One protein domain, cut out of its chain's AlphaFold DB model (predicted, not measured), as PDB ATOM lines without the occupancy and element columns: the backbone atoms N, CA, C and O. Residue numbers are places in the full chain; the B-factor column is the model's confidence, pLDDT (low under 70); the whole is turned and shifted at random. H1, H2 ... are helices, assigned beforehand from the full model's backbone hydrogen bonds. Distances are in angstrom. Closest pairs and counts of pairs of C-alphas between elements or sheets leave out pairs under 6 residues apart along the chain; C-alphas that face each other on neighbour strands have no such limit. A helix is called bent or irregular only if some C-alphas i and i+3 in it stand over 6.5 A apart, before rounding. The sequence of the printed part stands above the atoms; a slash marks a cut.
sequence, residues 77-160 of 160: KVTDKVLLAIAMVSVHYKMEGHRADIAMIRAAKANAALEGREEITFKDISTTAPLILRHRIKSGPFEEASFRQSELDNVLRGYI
ATOM      1  N   LYS A  77      30.010 -38.686 -41.211       97.69
ATOM      2  CA  LYS A  77      29.315 -38.064 -40.085       97.69
ATOM      3  C   LYS A  77      29.744 -36.610 -39.912       97.69
ATOM      4  O   LYS A  77      30.927 -36.280 -39.961       97.69
ATOM      5  N   VAL A  78      28.758 -35.752 -39.667       97.69
ATOM      6  CA  VAL A  78      28.961 -34.359 -39.256       97.69
ATOM      7  C   VAL A  78      28.603 -34.291 -37.778       97.69
ATOM      8  O   VAL A  78      27.436 -34.427 -37.428       97.69
ATOM      9  N   THR A  79      29.609 -34.176 -36.918       96.69
ATOM     10  CA  THR A  79      29.425 -34.131 -35.463       96.69
ATOM     11  C   THR A  79      29.213 -32.697 -34.986       96.69
ATOM     12  O   THR A  79      29.617 -31.749 -35.663       96.69
ATOM     13  N   ASP A  80      28.669 -32.521 -33.783       96.00
ATOM     14  CA  ASP A  80      28.512 -31.189 -33.181       96.00
ATOM     15  C   ASP A  80      29.853 -30.460 -33.032       96.00
ATOM     16  O   ASP A  80      29.926 -29.249 -33.221       96.00
ATOM     17  N   LYS A  81      30.947 -31.199 -32.800       94.94
ATOM     18  CA  LYS A  81      32.312 -30.647 -32.776       94.94
ATOM     19  C   LYS A  81      32.707 -30.015 -34.115       94.94
ATOM     20  O   LYS A  81      33.340 -28.962 -34.136       94.94
ATOM     21  N   VAL A  82      32.328 -30.638 -35.233       96.31
ATOM     22  CA  VAL A  82      32.574 -30.107 -36.585       96.31
ATOM     23  C   VAL A  82      31.706 -28.880 -36.846       96.31
ATOM     24  O   VAL A  82      32.207 -27.885 -37.366       96.31
ATOM     25  N   LEU A  83      30.425 -28.932 -36.464       96.88
ATOM     26  CA  LEU A  83      29.504 -27.800 -36.600       96.88
ATOM     27  C   LEU A  83      29.997 -26.586 -35.810       96.88
ATOM     28  O   LEU A  83      30.055 -25.488 -36.360       96.88
ATOM     29  N   LEU A  84      30.419 -26.796 -34.562       95.94
ATOM     30  CA  LEU A  84      30.983 -25.755 -33.710       95.94
ATOM     31  C   LEU A  84      32.243 -25.153 -34.340       95.94
ATOM     32  O   LEU A  84      32.337 -23.937 -34.460       95.94
ATOM     33  N   ALA A  85      33.183 -25.984 -34.804       96.19
ATOM     34  CA  ALA A  85      34.411 -25.514 -35.450       96.19
ATOM     35  C   ALA A  85      34.145 -24.634 -36.673       96.19
ATOM     36  O   ALA A  85      34.746 -23.571 -36.813       96.19
ATOM     37  N   ILE A  86      33.213 -25.044 -37.530       96.69
ATOM     38  CA  ILE A  86      32.846 -24.277 -38.721       96.69
ATOM     39  C   ILE A  86      32.142 -22.972 -38.340       96.69
ATOM     40  O   ILE A  86      32.496 -21.925 -38.880       96.69
ATOM     41  N   ALA A  87      31.223 -23.002 -37.370       95.81
ATOM     42  CA  ALA A  87      30.563 -21.796 -36.875       95.81
ATOM     43  C   ALA A  87      31.575 -20.787 -36.307       95.81
ATOM     44  O   ALA A  87      31.481 -19.594 -36.584       95.81
ATOM     45  N   MET A  88      32.586 -21.258 -35.571       94.06
ATOM     46  CA  MET A  88      33.652 -20.408 -35.030       94.06
ATOM     47  C   MET A  88      34.491 -19.767 -36.136       94.06
ATOM     48  O   MET A  88      34.752 -18.567 -36.085       94.06
ATOM     49  N   VAL A  89      34.855 -20.532 -37.169       95.19
ATOM     50  CA  VAL A  89      35.543 -19.999 -38.352       95.19
ATOM     51  C   VAL A  89      34.690 -18.931 -39.043       95.19
ATOM     52  O   VAL A  89      35.188 -17.846 -39.342       95.19
ATOM     53  N   SER A  90      33.398 -19.184 -39.251       94.25
ATOM     54  CA  SER A  90      32.492 -18.215 -39.875       94.25
ATOM     55  C   SER A  90      32.332 -16.933 -39.062       94.25
ATOM     56  O   SER A  90      32.358 -15.846 -39.642       94.25
ATOM     57  N   VAL A  91      32.216 -17.035 -37.735       93.31
ATOM     58  CA  VAL A  91      32.162 -15.871 -36.837       93.31
ATOM     59  C   VAL A  91      33.470 -15.083 -36.895       93.31
ATOM     60  O   VAL A  91      33.433 -13.863 -37.054       93.31
ATOM     61  N   HIS A  92      34.616 -15.768 -36.829       92.62
ATOM     62  CA  HIS A  92      35.942 -15.143 -36.885       92.62
ATOM     63  C   HIS A  92      36.136 -14.322 -38.163       92.62
ATOM     64  O   HIS A  92      36.518 -13.154 -38.106       92.62
ATOM     65  N   TYR A  93      35.786 -14.897 -39.315       91.56
ATOM     66  CA  TYR A  93      35.891 -14.223 -40.612       91.56
ATOM     67  C   TYR A  93      34.685 -13.331 -40.957       91.56
ATOM     68  O   TYR A  93      34.607 -12.828 -42.079       91.56
ATOM     69  N   LYS A  94      33.758 -13.101 -40.014       91.31
ATOM     70  CA  LYS A  94      32.574 -12.236 -40.183       91.31
ATOM     71  C   LYS A  94      31.729 -12.616 -41.408       91.31
ATOM     72  O   LYS A  94      31.275 -11.753 -42.160       91.31
ATOM     73  N   MET A  95      31.545 -13.916 -41.632       90.69
ATOM     74  CA  MET A  95      30.730 -14.430 -42.733       90.69
ATOM     75  C   MET A  95      29.256 -14.062 -42.540       90.69
ATOM     76  O   MET A  95      28.693 -14.221 -41.459       90.69
ATOM     77  N   GLU A  96      28.619 -13.581 -43.609       85.38
ATOM     78  CA  GLU A  96      27.196 -13.232 -43.607       85.38
ATOM     79  C   GLU A  96      26.335 -14.430 -44.037       85.38
ATOM     80  O   GLU A  96      26.518 -15.011 -45.110       85.38
ATOM     81  N   GLY A  97      25.350 -14.776 -43.205       87.56
ATOM     82  CA  GLY A  97      24.438 -15.895 -43.444       87.56
ATOM     83  C   GLY A  97      25.114 -17.272 -43.386       87.56
ATOM     84  O   GLY A  97      26.269 -17.413 -43.008       87.56
ATOM     85  N   HIS A  98      24.380 -18.314 -43.788       92.69
ATOM     86  CA  HIS A  98      24.796 -19.716 -43.588       92.69
ATOM     87  C   HIS A  98      25.426 -20.383 -44.816       92.69
ATOM     88  O   HIS A  98      25.674 -21.590 -44.837       92.69
ATOM     89  N   ARG A  99      25.649 -19.628 -45.896       93.44
ATOM     90  CA  ARG A  99      26.156 -20.198 -47.155       93.44
ATOM     91  C   ARG A  99      27.590 -20.692 -47.021       93.44
ATOM     92  O   ARG A  99      27.891 -21.780 -47.506       93.44
ATOM     93  N   ALA A 100      28.438 -19.914 -46.348       93.94
ATOM     94  CA  ALA A 100      29.816 -20.298 -46.062       93.94
ATOM     95  C   ALA A 100      29.863 -21.553 -45.176       93.94
ATOM     96  O   ALA A 100      30.561 -22.503 -45.525       93.94
ATOM     97  N   ASP A 101      29.045 -21.608 -44.118       96.50
ATOM     98  CA  ASP A 101      28.940 -22.769 -43.221       96.50
ATOM     99  C   ASP A 101      28.608 -24.052 -43.987       96.50
ATOM    100  O   ASP A 101      29.335 -25.045 -43.930       96.50
ATOM    101  N   ILE A 102      27.522 -24.025 -44.767       96.75
ATOM    102  CA  ILE A 102      27.051 -25.189 -45.527       96.75
ATOM    103  C   ILE A 102      28.092 -25.615 -46.569       96.75
ATOM    104  O   ILE A 102      28.299 -26.815 -46.779       96.75
ATOM    105  N   ALA A 103      28.750 -24.657 -47.226       97.19
ATOM    106  CA  ALA A 103      29.808 -24.945 -48.188       97.19
ATOM    107  C   ALA A 103      31.021 -25.603 -47.513       97.19
ATOM    108  O   ALA A 103      31.487 -26.630 -48.009       97.19
ATOM    109  N   MET A 104      31.474 -25.089 -46.365       97.81
ATOM    110  CA  MET A 104      32.574 -25.678 -45.590       97.81
ATOM    111  C   MET A 104      32.240 -27.092 -45.107       97.81
ATOM    112  O   MET A 104      33.056 -27.995 -45.279       97.81
ATOM    113  N   ILE A 105      31.026 -27.329 -44.590       98.00
ATOM    114  CA  ILE A 105      30.587 -28.670 -44.162       98.00
ATOM    115  C   ILE A 105      30.642 -29.643 -45.341       98.00
ATOM    116  O   ILE A 105      31.214 -30.726 -45.230       98.00
ATOM    117  N   ARG A 106      30.062 -29.268 -46.489       98.12
ATOM    118  CA  ARG A 106      30.038 -30.121 -47.688       98.12
ATOM    119  C   ARG A 106      31.443 -30.402 -48.217       98.12
ATOM    120  O   ARG A 106      31.713 -31.528 -48.625       98.12
ATOM    121  N   ALA A 107      32.321 -29.405 -48.188       98.31
ATOM    122  CA  ALA A 107      33.699 -29.531 -48.636       98.31
ATOM    123  C   ALA A 107      34.520 -30.449 -47.725       98.31
ATOM    124  O   ALA A 107      35.117 -31.409 -48.207       98.31
ATOM    125  N   ALA A 108      34.481 -30.218 -46.413       98.38
ATOM    126  CA  ALA A 108      35.179 -31.045 -45.435       98.38
ATOM    127  C   ALA A 108      34.660 -32.494 -45.456       98.38
ATOM    128  O   ALA A 108      35.445 -33.439 -45.405       98.38
ATOM    129  N   LYS A 109      33.343 -32.677 -45.633       98.50
ATOM    130  CA  LYS A 109      32.703 -33.986 -45.819       98.50
ATOM    131  C   LYS A 109      33.204 -34.705 -47.076       98.50
ATOM    132  O   LYS A 109      33.511 -35.894 -47.021       98.50
ATOM    133  N   ALA A 110      33.312 -33.992 -48.197       98.50
ATOM    134  CA  ALA A 110      33.851 -34.537 -49.439       98.50
ATOM    135  C   ALA A 110      35.344 -34.886 -49.322       98.50
ATOM    136  O   ALA A 110      35.755 -35.931 -49.818       98.50
ATOM    137  N   ASN A 111      36.137 -34.061 -48.631       98.62
ATOM    138  CA  ASN A 111      37.559 -34.321 -48.407       98.62
ATOM    139  C   ASN A 111      37.779 -35.547 -47.514       98.62
ATOM    140  O   ASN A 111      38.553 -36.428 -47.870       98.62
ATOM    141  N   ALA A 112      37.026 -35.672 -46.416       98.62
ATOM    142  CA  ALA A 112      37.069 -36.861 -45.568       98.62
ATOM    143  C   ALA A 112      36.738 -38.139 -46.359       98.62
ATOM    144  O   ALA A 112      37.444 -39.139 -46.235       98.62
ATOM    145  N   ALA A 113      35.728 -38.083 -47.236       98.62
ATOM    146  CA  ALA A 113      35.379 -39.199 -48.112       98.62
ATOM    147  C   ALA A 113      36.478 -39.521 -49.142       98.62
ATOM    148  O   ALA A 113      36.729 -40.693 -49.420       98.62
ATOM    149  N   LEU A 114      37.140 -38.502 -49.704       98.44
ATOM    150  CA  LEU A 114      38.262 -38.660 -50.640       98.44
ATOM    151  C   LEU A 114      39.493 -39.298 -49.980       98.44
ATOM    152  O   LEU A 114      40.216 -40.064 -50.620       98.44
ATOM    153  N   GLU A 115      39.669 -39.035 -48.688       97.94
ATOM    154  CA  GLU A 115      40.656 -39.666 -47.811       97.94
ATOM    155  C   GLU A 115      40.184 -41.021 -47.243       97.94
ATOM    156  O   GLU A 115      40.871 -41.619 -46.419       97.94
ATOM    157  N   GLY A 116      39.015 -41.524 -47.661       97.88
ATOM    158  CA  GLY A 116      38.502 -42.841 -47.272       97.88
ATOM    159  C   GLY A 116      37.991 -42.944 -45.832       97.88
ATOM    160  O   GLY A 116      37.888 -44.050 -45.306       97.88
ATOM    161  N   ARG A 117      37.670 -41.820 -45.182       98.12
ATOM    162  CA  ARG A 117      37.184 -41.761 -43.792       98.12
ATOM    163  C   ARG A 117      35.685 -41.475 -43.715       98.12
ATOM    164  O   ARG A 117      35.141 -40.759 -44.547       98.12
ATOM    165  N   GLU A 118      35.040 -41.972 -42.658       98.12
ATOM    166  CA  GLU A 118      33.628 -41.690 -42.327       98.12
ATOM    167  C   GLU A 118      33.449 -40.563 -41.296       98.12
ATOM    168  O   GLU A 118      32.331 -40.260 -40.882       98.12
ATOM    169  N   GLU A 119      34.534 -39.903 -40.893       97.69
ATOM    170  CA  GLU A 119      34.511 -38.815 -39.916       97.69
ATOM    171  C   GLU A 119      35.340 -37.630 -40.405       97.69
ATOM    172  O   GLU A 119      36.456 -37.797 -40.907       97.69
ATOM    173  N   ILE A 120      34.778 -36.430 -40.255       98.25
ATOM    174  CA  ILE A 120      35.447 -35.170 -40.583       98.25
ATOM    175  C   ILE A 120      36.450 -34.837 -39.478       98.25
ATOM    176  O   ILE A 120      36.129 -34.863 -38.292       98.25
ATOM    177  N   THR A 121      37.657 -34.463 -39.884       96.31
ATOM    178  CA  THR A 121      38.727 -33.990 -39.002       96.31
ATOM    179  C   THR A 121      38.946 -32.490 -39.178       96.31
ATOM    180  O   THR A 121      38.569 -31.903 -40.194       96.31
ATOM    181  N   PHE A 122      39.639 -31.853 -38.231       94.94
ATOM    182  CA  PHE A 122      40.038 -30.451 -38.388       94.94
ATOM    183  C   PHE A 122      40.941 -30.214 -39.598       94.94
ATOM    184  O   PHE A 122      40.870 -29.151 -40.204       94.94
ATOM    185  N   LYS A 123      41.728 -31.219 -40.003       96.31
ATOM    186  CA  LYS A 123      42.537 -31.146 -41.221       96.31
ATOM    187  C   LYS A 123      41.665 -30.996 -42.468       96.31
ATOM    188  O   LYS A 123      42.037 -30.249 -43.365       96.31
ATOM    189  N   ASP A 124      40.500 -31.641 -42.519       98.12
ATOM    190  CA  ASP A 124      39.568 -31.504 -43.648       98.12
ATOM    191  C   ASP A 124      39.011 -30.085 -43.752       98.12
ATOM    192  O   ASP A 124      38.942 -29.520 -44.844       98.12
ATOM    193  N   ILE A 125      38.654 -29.489 -42.610       97.69
ATOM    194  CA  ILE A 125      38.182 -28.102 -42.542       97.69
ATOM    195  C   ILE A 125      39.319 -27.157 -42.943       97.69
ATOM    196  O   ILE A 125      39.141 -26.355 -43.853       97.69
ATOM    197  N   SER A 126      40.502 -27.306 -42.341       96.56
ATOM    198  CA  SER A 126      41.697 -26.500 -42.632       96.56
ATOM    199  C   SER A 126      42.102 -26.549 -44.114       96.56
ATOM    200  O   SER A 126      42.417 -25.518 -44.705       96.56
ATOM    201  N   THR A 127      42.018 -27.729 -44.740       96.81
ATOM    202  CA  THR A 127      42.369 -27.941 -46.157       96.81
ATOM    203  C   THR A 127      41.356 -27.302 -47.103       96.81
ATOM    204  O   THR A 127      41.726 -26.777 -48.151       96.81
ATOM    205  N   THR A 128      40.064 -27.361 -46.769       97.75
ATOM    206  CA  THR A 128      38.998 -26.981 -47.708       97.75
ATOM    207  C   THR A 128      38.469 -25.570 -47.506       97.75
ATOM    208  O   THR A 128      38.132 -24.917 -48.490       97.75
ATOM    209  N   ALA A 129      38.436 -25.059 -46.275       96.38
ATOM    210  CA  ALA A 129      37.929 -23.726 -45.959       96.38
ATOM    211  C   ALA A 129      38.566 -22.584 -46.780       96.38
ATOM    212  O   ALA A 129      37.810 -21.699 -47.186       96.38
ATOM    213  N   PRO A 130      39.871 -22.591 -47.135       94.56
ATOM    214  CA  PRO A 130      40.448 -21.551 -47.989       94.56
ATOM    215  C   PRO A 130      39.726 -21.404 -49.335       94.56
ATOM    216  O   PRO A 130      39.564 -20.287 -49.822       94.56
ATOM    217  N   LEU A 131      39.233 -22.512 -49.901       95.06
ATOM    218  CA  LEU A 131      38.486 -22.517 -51.162       95.06
ATOM    219  C   LEU A 131      37.097 -21.876 -51.020       95.06
ATOM    220  O   LEU A 131      36.502 -21.485 -52.017       95.06
ATOM    221  N   ILE A 132      36.552 -21.789 -49.804       95.25
ATOM    222  CA  ILE A 132      35.239 -21.196 -49.527       95.25
ATOM    223  C   ILE A 132      35.387 -19.741 -49.075       95.25
ATOM    224  O   ILE A 132      34.556 -18.910 -49.431       95.25
ATOM    225  N   LEU A 133      36.400 -19.443 -48.260       92.12
ATOM    226  CA  LEU A 133      36.493 -18.187 -47.520       92.12
ATOM    227  C   LEU A 133      37.166 -17.066 -48.310       92.12
ATOM    228  O   LEU A 133      36.716 -15.927 -48.215       92.12
ATOM    229  N   ARG A 134      38.208 -17.357 -49.105       88.88
ATOM    230  CA  ARG A 134      39.037 -16.324 -49.760       88.88
ATOM    231  C   ARG A 134      38.223 -15.300 -50.551       88.88
ATOM    232  O   ARG A 134      38.483 -14.111 -50.450       88.88
ATOM    233  N   HIS A 135      37.212 -15.748 -51.291       87.06
ATOM    234  CA  HIS A 135      36.358 -14.871 -52.099       87.06
ATOM    235  C   HIS A 135      35.147 -14.294 -51.354       87.06
ATOM    236  O   HIS A 135      34.366 -13.551 -51.948       87.06
ATOM    237  N   ARG A 136      34.950 -14.663 -50.084       88.19
ATOM    238  CA  ARG A 136      33.843 -14.197 -49.231       88.19
ATOM    239  C   ARG A 136      34.289 -13.181 -48.186       88.19
ATOM    240  O   ARG A 136      33.450 -12.438 -47.681       88.19
ATOM    241  N   ILE A 137      35.579 -13.148 -47.850       85.44
ATOM    242  CA  ILE A 137      36.132 -12.162 -46.922       85.44
ATOM    243  C   ILE A 137      36.099 -10.793 -47.603       85.44
ATOM    244  O   ILE A 137      36.614 -10.609 -48.704       85.44
ATOM    245  N   LYS A 138      35.455  -9.828 -46.946       73.19
ATOM    246  CA  LYS A 138      35.399  -8.447 -47.425       73.19
ATOM    247  C   LYS A 138      36.734  -7.764 -47.117       73.19
ATOM    248  O   LYS A 138      37.113  -7.675 -45.955       73.19
ATOM    249  N   SER A 139      37.399  -7.243 -48.142       64.12
ATOM    250  CA  SER A 139      38.470  -6.253 -47.981       64.12
ATOM    251  C   SER A 139      37.859  -4.930 -47.526       64.12
ATOM    252  O   SER A 139      36.931  -4.424 -48.164       64.12
ATOM    253  N   GLY A 140      38.343  -4.377 -46.414       53.00
ATOM    254  CA  GLY A 140      38.032  -3.000 -46.038       53.00
ATOM    255  C   GLY A 140      38.662  -2.005 -47.027       53.00
ATOM    256  O   GLY A 140      39.579  -2.368 -47.759       53.00
ATOM    257  N   PRO A 141      38.233  -0.730 -47.042       44.41
ATOM    258  CA  PRO A 141      38.768   0.292 -47.954       44.41
ATOM    259  C   PRO A 141      40.281   0.556 -47.813       44.41
ATOM    260  O   PRO A 141      40.862   1.198 -48.682       44.41
ATOM    261  N   PHE A 142      40.913   0.054 -46.748       46.88
ATOM    262  CA  PHE A 142      42.343   0.203 -46.463       46.88
ATOM    263  C   PHE A 142      43.034  -1.122 -46.094       46.88
ATOM    264  O   PHE A 142      44.186  -1.112 -45.675       46.88
ATOM    265  N   GLU A 143      42.344  -2.258 -46.233       49.31
ATOM    266  CA  GLU A 143      42.880  -3.579 -45.895       49.31
ATOM    267  C   GLU A 143      42.786  -4.491 -47.114       49.31
ATOM    268  O   GLU A 143      41.689  -4.801 -47.580       49.31
ATOM    269  N   GLU A 144      43.924  -4.985 -47.603       48.41
ATOM    270  CA  GLU A 144      43.909  -6.200 -48.413       48.41
ATOM    271  C   GLU A 144      43.410  -7.338 -47.516       48.41
ATOM    272  O   GLU A 144      44.094  -7.725 -46.562       48.41
ATOM    273  N   ALA A 145      42.214  -7.874 -47.788       57.97
ATOM    274  CA  ALA A 145      41.756  -9.096 -47.140       57.97
ATOM    275  C   ALA A 145      42.680 -10.251 -47.537       57.97
ATOM    276  O   ALA A 145      42.443 -10.967 -48.508       57.97
ATOM    277  N   SER A 146      43.756 -10.437 -46.780       70.06
ATOM    278  CA  SER A 146      44.642 -11.579 -46.945       70.06
ATOM    279  C   SER A 146      44.173 -12.689 -46.016       70.06
ATOM    280  O   SER A 146      44.389 -12.663 -44.807       70.06
ATOM    281  N   PHE A 147      43.506 -13.691 -46.584       84.44
ATOM    282  CA  PHE A 147      43.293 -14.948 -45.878       84.44
ATOM    283  C   PHE A 147      44.659 -15.567 -45.551       84.44
ATOM    284  O   PHE A 147      45.446 -15.853 -46.457       84.44
ATOM    285  N   ARG A 148      44.935 -15.818 -44.268       88.75
ATOM    286  CA  ARG A 148      46.160 -16.495 -43.825       88.75
ATOM    287  C   ARG A 148      45.835 -17.880 -43.292       88.75
ATOM    288  O   ARG A 148      45.083 -18.022 -42.334       88.75
ATOM    289  N   GLN A 149      46.481 -18.901 -43.854       89.69
ATOM    290  CA  GLN A 149      46.293 -20.288 -43.413       89.69
ATOM    291  C   GLN A 149      46.600 -20.465 -41.918       89.69
ATOM    292  O   GLN A 149      45.844 -21.106 -41.198       89.69
ATOM    293  N   SER A 150      47.667 -19.826 -41.430       91.81
ATOM    294  CA  SER A 150      48.059 -19.878 -40.019       91.81
ATOM    295  C   SER A 150      46.990 -19.325 -39.075       91.81
ATOM    296  O   SER A 150      46.873 -19.787 -37.947       91.81
ATOM    297  N   GLU A 151      46.226 -18.326 -39.519       92.19
ATOM    298  CA  GLU A 151      45.138 -17.746 -38.733       92.19
ATOM    299  C   GLU A 151      43.971 -18.726 -38.624       92.19
ATOM    300  O   GLU A 151      43.525 -19.005 -37.513       92.19
ATOM    301  N   LEU A 152      43.557 -19.332 -39.743       93.50
ATOM    302  CA  LEU A 152      42.549 -20.393 -39.747       93.50
ATOM    303  C   LEU A 152      42.954 -21.544 -38.817       93.50
ATOM    304  O   LEU A 152      42.159 -21.991 -37.993       93.50
ATOM    305  N   ASP A 153      44.202 -22.000 -38.911       93.62
ATOM    306  CA  ASP A 153      44.704 -23.089 -38.075       93.62
ATOM    307  C   ASP A 153      44.754 -22.707 -36.588       93.62
ATOM    308  O   ASP A 153      44.597 -23.566 -35.720       93.62
ATOM    309  N   ASN A 154      44.965 -21.429 -36.261       92.25
ATOM    310  CA  ASN A 154      44.908 -20.940 -34.883       92.25
ATOM    311  C   ASN A 154      43.471 -20.885 -34.361       92.25
ATOM    312  O   ASN A 154      43.233 -21.321 -33.237       92.25
ATOM    313  N   VAL A 155      42.513 -20.434 -35.179       92.44
ATOM    314  CA  VAL A 155      41.082 -20.484 -34.843       92.44
ATOM    315  C   VAL A 155      40.657 -21.926 -34.592       92.44
ATOM    316  O   VAL A 155      40.025 -22.209 -33.584       92.44
ATOM    317  N   LEU A 156      41.057 -22.868 -35.446       92.06
ATOM    318  CA  LEU A 156      40.723 -24.283 -35.265       92.06
ATOM    319  C   LEU A 156      41.403 -24.910 -34.036       92.06
ATOM    320  O   LEU A 156      40.834 -25.821 -33.441       92.06
ATOM    321  N   ARG A 157      42.596 -24.437 -33.642       87.62
ATOM    322  CA  ARG A 157      43.329 -24.919 -32.456       87.62
ATOM    323  C   ARG A 157      42.841 -24.333 -31.136       87.62
ATOM    324  O   ARG A 157      42.894 -25.033 -30.133       87.62
ATOM    325  N   GLY A 158      42.376 -23.084 -31.126       75.50
ATOM    326  CA  GLY A 158      41.958 -22.371 -29.911       75.50
ATOM    327  C   GLY A 158      40.737 -22.959 -29.197       75.50
ATOM    328  O   GLY A 158      40.392 -22.496 -28.115       75.50
ATOM    329  N   TYR A 159      40.098 -23.972 -29.785       63.69
ATOM    330  CA  TYR A 159      38.876 -24.599 -29.282       63.69
ATOM    331  C   TYR A 159      38.943 -26.139 -29.311       63.69
ATOM    332  O   TYR A 159      37.908 -26.807 -29.406       63.69
ATOM    333  N   ILE A 160      40.162 -26.700 -29.285       56.34
ATOM    334  CA  ILE A 160      40.426 -28.140 -29.090       56.34
ATOM    335  C   ILE A 160      40.477 -28.467 -27.603       56.34
ATOM    336  O   ILE A 160      41.118 -27.696 -26.859       56.34
TER     337      ILE A 160
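This is residues 77 to 160 of the 160 residues of the protein "Magnesium chelatase ATPase subunit I" of Candidatus Methanomethylophilaceae archaeon (UniProt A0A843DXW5). Four helices pack crosswise into a small body, each touching the next in a ring: H1 on H2, H2 on H3, H3 on H4, and H4 back on H1. From one end of this body a loop reaches out between H3 and H4, and its residues 139 to 144 stick out free at one end of the longest axis. The printed part has 84 residues with four named helices in the order H1, H2, H3, H4 and no named strand, class all helix. It is compact, with a radius of gyration of the C-alphas of 12.6 A, and elongated, spanning 43 by 23 by 20 A.

H1, residues 80 to 92, touches H2, residues 99 to 114, at a steep tilt of 48 degrees, opposite ways; H2 touches it with residues 100 to 105 alone, and the closest C-alphas, of Ile 86 and Asp 101, are 6.1 A apart. H2 touches H3, residues 122 to 133, with 21 pairs of C-alphas within 8 A, the closest those of Ala 108 and Asp 124 at 4.8 A. H3 touches H4, residues 149 to 157, the closest C-alphas being those of Ser 126 and Asp 153, 6.4 A apart. H4 touches H1, the closest C-alphas being those of Ala 85 and Leu 156, 6.4 A apart. H1 and H3 are close but not clearly touching, and H2 and H4 are apart. The helix packing is mostly crossed, with no touching pair at a shallow tilt. Every O i to N i+4 pair is within hydrogen-bond range in H1, H2 and H4, and 5 of 8 are in H3.

H1 begins at C-alpha 80 (28.512, -31.189, -33.181) and is 18.1 A long. H2 is 22.4 A and H3 15.7 A. H3 is only just irregular: C-alphas 127 and 130 are 6.9 A apart. H4 ends at C-alpha 157 (43.329, -24.919, -32.456).

The C-alphas farthest apart, of Gly 116 and Phe 142, are 43.2 A apart. The printed part has no cut; the link from H3 to H4 is long, with 15 residues. Mean pLDDT of the printed part is 89.5, and residues 139 to 145 and 159 to 160 are under 70.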